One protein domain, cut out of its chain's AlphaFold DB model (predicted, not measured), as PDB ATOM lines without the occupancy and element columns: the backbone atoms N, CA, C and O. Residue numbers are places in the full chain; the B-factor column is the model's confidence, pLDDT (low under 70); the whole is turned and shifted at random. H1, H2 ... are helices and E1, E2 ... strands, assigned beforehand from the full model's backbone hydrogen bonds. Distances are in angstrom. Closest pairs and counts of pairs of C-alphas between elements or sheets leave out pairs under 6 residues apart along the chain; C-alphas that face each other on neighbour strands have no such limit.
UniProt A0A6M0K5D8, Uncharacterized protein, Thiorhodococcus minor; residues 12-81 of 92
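This is residues 12 to 81 of the 92 residues of an uncharacterized protein of Thiorhodococcus minor (UniProt A0A6M0K5D8). A small pair of parallel strands, E1 and E2, sits in the middle, with H3 on one side and H1 and H2 on the other, where H2 meets H1 at a wide angle and makes the far end. The printed part has 70 residues with three named helices and two named strands, in the order E1, H1, H2, E2, H3. It is mostly helix and compact, with a radius of gyration of the C-alphas of 12.6 A and spans of 34 by 23 by 18 A.

E1, residues 12 to 15, is the parallel neighbour of E2, residues 54 to 56, at 37 degrees; N 14 and O 54 are within hydrogen-bond range at 2.8 A. With H1, residues 20 to 30, and H2, residues 34 to 46, they form a strand-helix-strand unit, parallel strands joined through helices, with a right-handed crossover. H2 touches H1 with residues 34 to 37 alone, closest at the C-alphas of Ala 23 and Leu 34, 5.9 A, only just about perpendicular at 72 degrees. The closest C-alphas of E2 and H3, residues 59 to 68, are those of Ala 56 and Val 62, 5.9 A. H2 and H3 are apart. In H1, H2 and H3 every O i to N i+4 pair is within hydrogen-bond range.

E1 begins at C-alpha 12 (-97.468, -63.250, 37.484). H1 is 15.4 A long, H2 18.2 A and H3 14.4 A, ending at C-alpha 68 (-108.720, -56.481, 34.841).

The C-alphas farthest apart, Ser 47 and Asp 79, are 38.3 A apart. The printed part has no cut and no long link, residues 69 to 81 have no named element, and no printed residue is under 70 in pLDDT.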
ATOM      1  N   THR A  12     -98.489 -63.257  38.540       95.25
ATOM      2  CA  THR A  12     -97.468 -63.250  37.484       95.25
ATOM      3  C   THR A  12     -98.006 -63.922  36.228       95.25
ATOM      4  O   THR A  12     -98.431 -65.080  36.307       95.25
ATOM      5  N   VAL A  13     -97.922 -63.224  35.101       96.88
ATOM      6  CA  VAL A  13     -98.359 -63.662  33.773       96.88
ATOM      7  C   VAL A  13     -97.145 -63.718  32.845       96.88
ATOM      8  O   VAL A  13     -96.296 -62.829  32.864       96.88
ATOM      9  N   ASP A  14     -97.055 -64.780  32.062       96.56
ATOM     10  CA  ASP A  14     -96.027 -65.036  31.056       96.56
ATOM     11  C   ASP A  14     -96.724 -65.466  29.760       96.56
ATOM     12  O   ASP A  14     -97.833 -66.002  29.807       96.56
ATOM     13  N   LEU A  15     -96.099 -65.247  28.603       95.88
ATOM     14  CA  LEU A  15     -96.658 -65.756  27.350       95.88
ATOM     15  C   LEU A  15     -96.462 -67.265  27.277       95.88
ATOM     16  O   LEU A  15     -95.423 -67.795  27.666       95.88
ATOM     17  N   GLY A  16     -97.448 -67.973  26.750       89.69
ATOM     18  CA  GLY A  16     -97.387 -69.399  26.493       89.69
ATOM     19  C   GLY A  16     -96.457 -69.756  25.331       89.69
ATOM     20  O   GLY A  16     -95.968 -68.921  24.569       89.69
ATOM     21  N   GLY A  17     -96.212 -71.059  25.183       81.75
ATOM     22  CA  GLY A  17     -95.556 -71.616  24.002       81.75
ATOM     23  C   GLY A  17     -94.094 -71.197  23.795       81.75
ATOM     24  O   GLY A  17     -93.335 -70.980  24.742       81.75
ATOM     25  N   LYS A  18     -93.683 -71.170  22.519       80.75
ATOM     26  CA  LYS A  18     -92.309 -70.886  22.056       80.75
ATOM     27  C   LYS A  18     -92.240 -69.642  21.159       80.75
ATOM     28  O   LYS A  18     -91.449 -69.602  20.220       80.75
ATOM     29  N   GLY A  19     -93.117 -68.667  21.397       87.31
ATOM     30  CA  GLY A  19     -93.192 -67.449  20.591       87.31
ATOM     31  C   GLY A  19     -91.907 -66.615  20.656       87.31
ATOM     32  O   GLY A  19     -91.210 -66.609  21.674       87.31
ATOM     33  N   ALA A  20     -91.615 -65.880  19.579       92.75
ATOM     34  CA  ALA A  20     -90.422 -65.035  19.475       92.75
ATOM     35  C   ALA A  20     -90.368 -63.960  20.574       92.75
ATOM     36  O   ALA A  20     -89.307 -63.728  21.142       92.75
ATOM     37  N   GLN A  21     -91.515 -63.381  20.937       93.44
ATOM     38  CA  GLN A  21     -91.614 -62.372  21.996       93.44
ATOM     39  C   GLN A  21     -91.194 -62.919  23.368       93.44
ATOM     40  O   GLN A  21     -90.457 -62.269  24.102       93.44
ATOM     41  N   LYS A  22     -91.609 -64.148  23.707       95.50
ATOM     42  CA  LYS A  22     -91.179 -64.824  24.939       95.50
ATOM     43  C   LYS A  22     -89.673 -65.073  24.933       95.50
ATOM     44  O   LYS A  22     -89.004 -64.823  25.931       95.50
ATOM     45  N   ALA A  23     -89.144 -65.564  23.812       96.12
ATOM     46  CA  ALA A  23     -87.713 -65.813  23.668       96.12
ATOM     47  C   ALA A  23     -86.895 -64.520  23.828       96.12
ATOM     48  O   ALA A  23     -85.943 -64.506  24.603       96.12
ATOM     49  N   ASP A  24     -87.303 -63.435  23.165       95.44
ATOM     50  CA  ASP A  24     -86.656 -62.123  23.260       95.44
ATOM     51  C   ASP A  24     -86.724 -61.552  24.684       95.44
ATOM     52  O   ASP A  24     -85.714 -61.102  25.220       95.44
ATOM     53  N   PHE A  25     -87.880 -61.661  25.346       96.44
ATOM     54  CA  PHE A  25     -88.052 -61.226  26.731       96.44
ATOM     55  C   PHE A  25     -87.066 -61.915  27.683       96.44
ATOM     56  O   PHE A  25     -86.355 -61.238  28.425       96.44
ATOM     57  N   TYR A  26     -86.981 -63.249  27.661       97.12
ATOM     58  CA  TYR A  26     -86.063 -63.974  28.546       97.12
ATOM     59  C   TYR A  26     -84.590 -63.779  28.164       97.12
ATOM     60  O   TYR A  26     -83.741 -63.688  29.058       97.12
ATOM     61  N   ALA A  27     -84.283 -63.633  26.872       96.94
ATOM     62  CA  ALA A  27     -82.941 -63.288  26.419       96.94
ATOM     63  C   ALA A  27     -82.514 -61.910  26.954       96.94
ATOM     64  O   ALA A  27     -81.450 -61.786  27.553       96.94
ATOM     65  N   LYS A  28     -83.362 -60.885  26.838       96.50
ATOM     66  CA  LYS A  28     -83.054 -59.532  27.328       96.50
ATOM     67  C   LYS A  28     -83.061 -59.421  28.851       96.50
ATOM     68  O   LYS A  28     -82.241 -58.702  29.414       96.50
ATOM     69  N   LEU A  29     -83.977 -60.113  29.532       96.69
ATOM     70  CA  LEU A  29     -84.144 -59.980  30.981       96.69
ATOM     71  C   LEU A  29     -83.078 -60.740  31.774       96.69
ATOM     72  O   LEU A  29     -82.594 -60.242  32.789       96.69
ATOM     73  N   VAL A  30     -82.754 -61.967  31.358       96.75
ATOM     74  CA  VAL A  30     -81.882 -62.868  32.132       96.75
ATOM     75  C   VAL A  30     -80.800 -63.551  31.298       96.75
ATOM     76  O   VAL A  30     -80.071 -64.378  31.845       96.75
ATOM     77  N   ASN A  31     -80.670 -63.211  30.011       97.56
ATOM     78  CA  ASN A  31     -79.721 -63.828  29.081       97.56
ATOM     79  C   ASN A  31     -79.866 -65.355  29.026       97.56
ATOM     80  O   ASN A  31     -78.888 -66.087  29.177       97.56
ATOM     81  N   LYS A  32     -81.115 -65.824  28.881       97.88
ATOM     82  CA  LYS A  32     -81.450 -67.251  28.788       97.88
ATOM     83  C   LYS A  32     -82.334 -67.558  27.603       97.88
ATOM     84  O   LYS A  32     -83.247 -66.793  27.296       97.88
ATOM     85  N   ASP A  33     -82.106 -68.719  27.003       97.31
ATOM     86  CA  ASP A  33     -83.018 -69.268  26.007       97.31
ATOM     87  C   ASP A  33     -84.236 -69.963  26.652       97.31
ATOM     88  O   ASP A  33     -84.308 -70.202  27.863       97.31
ATOM     89  N   LEU A  34     -85.233 -70.311  25.835       95.94
ATOM     90  CA  LEU A  34     -86.449 -70.960  26.332       95.94
ATOM     91  C   LEU A  34     -86.202 -72.367  26.897       95.94
ATOM     92  O   LEU A  34     -86.967 -72.813  27.751       95.94
ATOM     93  N   ALA A  35     -85.174 -73.086  26.441       96.19
ATOM     94  CA  ALA A  35     -84.858 -74.412  26.962       96.19
ATOM     95  C   ALA A  35     -84.309 -74.317  28.394       96.19
ATOM     96  O   ALA A  35     -84.747 -75.068  29.269       96.19
ATOM     97  N   GLU A  36     -83.434 -73.348  28.662       97.69
ATOM     98  CA  GLU A  36     -82.941 -73.032  30.001       97.69
ATOM     99  C   GLU A  36     -84.072 -72.602  30.943       97.69
ATOM    100  O   GLU A  36     -84.135 -73.066  32.083       97.69
ATOM    101  N   ILE A  37     -84.990 -71.748  30.474       96.81
ATOM    102  CA  ILE A  37     -86.143 -71.303  31.274       96.81
ATOM    103  C   ILE A  37     -87.080 -72.469  31.595       96.81
ATOM    104  O   ILE A  37     -87.507 -72.628  32.742       96.81
ATOM    105  N   ASN A  38     -87.360 -73.334  30.619       94.38
ATOM    106  CA  ASN A  38     -88.175 -74.527  30.841       94.38
ATOM    107  C   ASN A  38     -87.502 -75.495  31.824       94.38
ATOM    108  O   ASN A  38     -88.166 -76.025  32.715       94.38
ATOM    109  N   SER A  39     -86.184 -75.689  31.710       96.75
ATOM    110  CA  SER A  39     -85.403 -76.509  32.645       96.75
ATOM    111  C   SER A  39     -85.444 -75.945  34.070       96.75
ATOM    112  O   SER A  39     -85.646 -76.686  35.036       96.75
ATOM    113  N   TYR A  40     -85.336 -74.621  34.209       96.31
ATOM    114  CA  TYR A  40     -85.452 -73.937  35.493       96.31
ATOM    115  C   TYR A  40     -86.813 -74.186  36.156       96.31
ATOM    116  O   TYR A  40     -86.858 -74.586  37.324       96.31
ATOM    117  N   TRP A  41     -87.916 -74.015  35.419       95.25
ATOM    118  CA  TRP A  41     -89.256 -74.268  35.952       95.25
ATOM    119  C   TRP A  41     -89.492 -75.742  36.270       95.25
ATOM    120  O   TRP A  41     -90.045 -76.041  37.326       95.25
ATOM    121  N   ALA A  42     -89.006 -76.664  35.433       96.06
ATOM    122  CA  ALA A  42     -89.071 -78.094  35.721       96.06
ATOM    123  C   ALA A  42     -88.397 -78.420  37.063       96.06
ATOM    124  O   ALA A  42     -88.990 -79.095  37.904       96.06
ATOM    125  N   ARG A  43     -87.200 -77.871  37.321       97.25
ATOM    126  CA  ARG A  43     -86.496 -78.061  38.599       97.25
ATOM    127  C   ARG A  43     -87.301 -77.540  39.792       97.25
ATOM    128  O   ARG A  43     -87.338 -78.205  40.828       97.25
ATOM    129  N   LEU A  44     -87.933 -76.371  39.674       96.50
ATOM    130  CA  LEU A  44     -88.749 -75.803  40.755       96.50
ATOM    131  C   LEU A  44     -90.007 -76.628  41.039       96.50
ATOM    132  O   LEU A  44     -90.349 -76.822  42.205       96.50
ATOM    133  N   ILE A  45     -90.646 -77.153  39.991       95.62
ATOM    134  CA  ILE A  45     -91.818 -78.022  40.118       95.62
ATOM    135  C   ILE A  45     -91.425 -79.326  40.820       95.62
ATOM    136  O   ILE A  45     -92.028 -79.684  41.829       95.62
ATOM    137  N   PHE A  46     -90.380 -80.012  40.343       95.12
ATOM    138  CA  PHE A  46     -89.954 -81.298  40.912       95.12
ATOM    139  C   PHE A  46     -89.440 -81.194  42.352       95.12
ATOM    140  O   PHE A  46     -89.545 -82.157  43.107       95.12
ATOM    141  N   SER A  47     -88.905 -80.038  42.750       96.56
ATOM    142  CA  SER A  47     -88.475 -79.786  44.132       96.56
ATOM    143  C   SER A  47     -89.587 -79.237  45.035       96.56
ATOM    144  O   SER A  47     -89.343 -79.005  46.218       96.56
ATOM    145  N   GLY A  48     -90.795 -79.002  44.505       94.38
ATOM    146  CA  GLY A  48     -91.910 -78.410  45.254       94.38
ATOM    147  C   GLY A  48     -91.673 -76.953  45.670       94.38
ATOM    148  O   GLY A  48     -92.348 -76.444  46.562       94.38
ATOM    149  N   GLN A  49     -90.705 -76.276  45.050       91.88
ATOM    150  CA  GLN A  49     -90.301 -74.913  45.402       91.88
ATOM    151  C   GLN A  49     -91.143 -73.841  44.703       91.88
ATOM    152  O   GLN A  49     -91.122 -72.676  45.108       91.88
ATOM    153  N   GLY A  50     -91.896 -74.208  43.665       89.50
ATOM    154  CA  GLY A  50     -92.845 -73.308  43.029       89.50
ATOM    155  C   GLY A  50     -93.344 -73.787  41.675       89.50
ATOM    156  O   GLY A  50     -92.952 -74.838  41.174       89.50
ATOM    157  N   SER A  51     -94.190 -72.951  41.086       90.00
ATOM    158  CA  SER A  51     -94.787 -73.152  39.769       90.00
ATOM    159  C   SER A  51     -94.431 -71.979  38.857       90.00
ATOM    160  O   SER A  51     -94.167 -70.880  39.364       90.00
ATOM    161  N   PRO A  52     -94.421 -72.185  37.529       92.62
ATOM    162  CA  PRO A  52     -94.281 -71.093  36.578       92.62
ATOM    163  C   PRO A  52     -95.427 -70.074  36.714       92.62
ATOM    164  O   PRO A  52     -96.470 -70.388  37.299       92.62
ATOM    165  N   PRO A  53     -95.251 -68.858  36.167       94.62
ATOM    166  CA  PRO A  53     -96.331 -67.894  36.008       94.62
ATOM    167  C   PRO A  53     -97.516 -68.485  35.234       94.62
ATOM    168  O   PRO A  53     -97.353 -69.436  34.462       94.62
ATOM    169  N   MET A  54     -98.691 -67.873  35.394       94.94
ATOM    170  CA  MET A  54     -99.838 -68.137  34.525       94.94
ATOM    171  C   MET A  54     -99.423 -67.909  33.067       94.94
ATOM    172  O   MET A  54     -98.771 -66.911  32.774       94.94
ATOM    173  N   GLN A  55     -99.764 -68.844  32.183       95.50
ATOM    174  CA  GLN A  55     -99.420 -68.769  30.764       95.50
ATOM    175  C   GLN A  55    -100.627 -68.218  29.998       95.50
ATOM    176  O   GLN A  55    -101.688 -68.836  30.033       95.50
ATOM    177  N   ALA A  56    -100.464 -67.065  29.358       96.56
ATOM    178  CA  ALA A  56    -101.445 -66.461  28.458       96.56
ATOM    179  C   ALA A  56    -101.171 -66.890  27.009       96.56
ATOM    180  O   ALA A  56    -100.009 -67.070  26.644       96.56
ATOM    181  N   ASP A  57    -102.198 -67.048  26.177       93.69
ATOM    182  CA  ASP A  57    -102.007 -67.542  24.807       93.69
ATOM    183  C   ASP A  57    -101.459 -66.452  23.874       93.69
ATOM    184  O   ASP A  57    -100.624 -66.732  23.008       93.69
ATOM    185  N   THR A  58    -101.876 -65.201  24.086       92.88
ATOM    186  CA  THR A  58    -101.504 -64.044  23.261       92.88
ATOM    187  C   THR A  58    -101.077 -62.829  24.091       92.88
ATOM    188  O   THR A  58    -101.281 -62.767  25.304       92.88
ATOM    189  N   ALA A  59    -100.462 -61.837  23.436       91.69
ATOM    190  CA  ALA A  59    -100.119 -60.564  24.075       91.69
ATOM    191  C   ALA A  59    -101.376 -59.758  24.445       91.69
ATOM    192  O   ALA A  59    -101.390 -59.055  25.454       91.69
ATOM    193  N   GLU A  60    -102.436 -59.897  23.654       93.12
ATOM    194  CA  GLU A  60    -103.754 -59.337  23.922       93.12
ATOM    195  C   GLU A  60    -104.351 -59.925  25.211       93.12
ATOM    196  O   GLU A  60    -104.805 -59.163  26.063       93.12
ATOM    197  N   ASP A  61    -104.240 -61.242  25.420       95.12
ATOM    198  CA  ASP A  61    -104.673 -61.883  26.671       95.12
ATOM    199  C   ASP A  61    -103.861 -61.378  27.873       95.12
ATOM    200  O   ASP A  61    -104.405 -61.164  28.957       95.12
ATOM    201  N   VAL A  62    -102.549 -61.150  27.700       95.75
ATOM    202  CA  VAL A  62    -101.722 -60.541  28.756       95.75
ATOM    203  C   VAL A  62    -102.271 -59.164  29.119       95.75
ATOM    204  O   VAL A  62    -102.473 -58.900  30.303       95.75
ATOM    205  N   LEU A  63    -102.536 -58.298  28.137       94.88
ATOM    206  CA  LEU A  63    -103.099 -56.967  28.386       94.88
ATOM    207  C   LEU A  63    -104.447 -57.042  29.102       94.88
ATOM    208  O   LEU A  63    -104.618 -56.377  30.121       94.88
ATOM    209  N   GLU A  64    -105.362 -57.890  28.633       95.19
ATOM    210  CA  GLU A  64    -106.674 -58.065  29.257       95.19
ATOM    211  C   GLU A  64    -106.543 -58.498  30.725       95.19
ATOM    212  O   GLU A  64    -107.224 -57.962  31.608       95.19
ATOM    213  N   ILE A  65    -105.631 -59.428  31.027       95.88
ATOM    214  CA  ILE A  65    -105.373 -59.853  32.407       95.88
ATOM    215  C   ILE A  65    -104.815 -58.689  33.235       95.88
ATOM    216  O   ILE A  65    -105.258 -58.498  34.372       95.88
ATOM    217  N   LEU A  66    -103.867 -57.915  32.698       95.25
ATOM    218  CA  LEU A  66    -103.253 -56.785  33.401       95.25
ATOM    219  C   LEU A  66    -104.263 -55.679  33.727       95.25
ATOM    220  O   LEU A  66    -104.243 -55.149  34.839       95.25
ATOM    221  N   GLU A  67    -105.151 -55.353  32.791       94.88
ATOM    222  CA  GLU A  67    -106.165 -54.309  32.962       94.88
ATOM    223  C   GLU A  67    -107.243 -54.715  33.978       94.88
ATOM    224  O   GLU A  67    -107.683 -53.896  34.788       94.88
ATOM    225  N   ASN A  68    -107.629 -55.994  33.995       94.94
ATOM    226  CA  ASN A  68    -108.720 -56.481  34.841       94.94
ATOM    227  C   ASN A  68    -108.285 -56.944  36.241       94.94
ATOM    228  O   ASN A  68    -109.126 -57.091  37.131       94.94
ATOM    229  N   ASN A  69    -106.988 -57.162  36.485       93.19
ATOM    230  CA  ASN A  69    -106.497 -57.720  37.746       93.19
ATOM    231  C   ASN A  69    -105.515 -56.778  38.441       93.19
ATOM    232  O   ASN A  69    -104.319 -56.735  38.145       93.19
ATOM    233  N   LYS A  70    -106.003 -56.075  39.471       88.12
ATOM    234  CA  LYS A  70    -105.150 -55.261  40.347       88.12
ATOM    235  C   LYS A  70    -104.103 -56.147  41.022       88.12
ATOM    236  O   LYS A  70    -104.419 -56.920  41.921       88.12
ATOM    237  N   GLY A  71    -102.850 -55.992  40.609       91.75
ATOM    238  CA  GLY A  71    -101.722 -56.775  41.113       91.75
ATOM    239  C   GLY A  71    -101.148 -57.774  40.110       91.75
ATOM    240  O   GLY A  71    -100.164 -58.442  40.431       91.75
ATOM    241  N   ALA A  72    -101.718 -57.867  38.908       95.44
ATOM    242  CA  ALA A  72    -101.104 -58.614  37.827       95.44
ATOM    243  C   ALA A  72     -99.831 -57.923  37.318       95.44
ATOM    244  O   ALA A  72     -99.716 -56.696  37.313       95.44
ATOM    245  N   ILE A  73     -98.854 -58.737  36.930       95.75
ATOM    246  CA  ILE A  73     -97.598 -58.299  36.333       95.75
ATOM    247  C   ILE A  73     -97.233 -59.248  35.198       95.75
ATOM    248  O   ILE A  73     -97.294 -60.467  35.349       95.75
ATOM    249  N   GLY A  74     -96.842 -58.666  34.076       95.81
ATOM    250  CA  GLY A  74     -96.481 -59.357  32.849       95.81
ATOM    251  C   GLY A  74     -95.654 -58.425  31.976       95.81
ATOM    252  O   GLY A  74     -95.181 -57.386  32.444       95.81
ATOM    253  N   TYR A  75     -95.478 -58.796  30.717       96.38
ATOM    254  CA  TYR A  75     -94.711 -58.026  29.749       96.38
ATOM    255  C   TYR A  75     -95.429 -58.023  28.400       96.38
ATOM    256  O   TYR A  75     -96.120 -58.977  28.053       96.38
ATOM    257  N   VAL A  76     -95.265 -56.927  27.668       94.75
ATOM    258  CA  VAL A  76     -95.836 -56.683  26.341       94.75
ATOM    259  C   VAL A  76     -94.858 -55.825  25.546       94.75
ATOM    260  O   VAL A  76     -93.960 -55.209  26.131       94.75
ATOM    261  N   ASP A  77     -95.038 -55.758  24.229       93.25
ATOM    262  CA  ASP A  77     -94.270 -54.838  23.393       93.25
ATOM    263  C   ASP A  77     -94.643 -53.385  23.723       93.25
ATOM    264  O   ASP A  77     -95.788 -53.073  24.066       93.25
ATOM    265  N   ALA A  78     -93.662 -52.482  23.661       91.69
ATOM    266  CA  ALA A  78     -93.830 -51.102  24.119       91.69
ATOM    267  C   ALA A  78     -94.908 -50.328  23.338       91.69
ATOM    268  O   ALA A  78     -95.554 -49.442  23.893       91.69
ATOM    269  N   ASP A  79     -95.126 -50.677  22.071       91.88
ATOM    270  CA  ASP A  79     -96.152 -50.100  21.198       91.88
ATOM    271  C   ASP A  79     -97.575 -50.592  21.518       91.88
ATOM    272  O   ASP A  79     -98.548 -49.998  21.054       91.88
ATOM    273  N   LYS A  80     -97.715 -51.643  22.335       90.31
ATOM    274  CA  LYS A  80     -99.000 -52.187  22.801       90.31
ATOM    275  C   LYS A  80     -99.453 -51.622  24.147       90.31
ATOM    276  O   LYS A  80    -100.539 -51.952  24.617       90.31
ATOM    277  N   VAL A  81     -98.639 -50.788  24.791       91.88
ATOM    278  CA  VAL A  81     -98.956 -50.224  26.108       91.88
ATOM    279  C   VAL A  81    -100.095 -49.204  25.998       91.88
ATOM    280  O   VAL A  81     -99.949 -48.154  25.374       91.88
TER     281      VAL A  81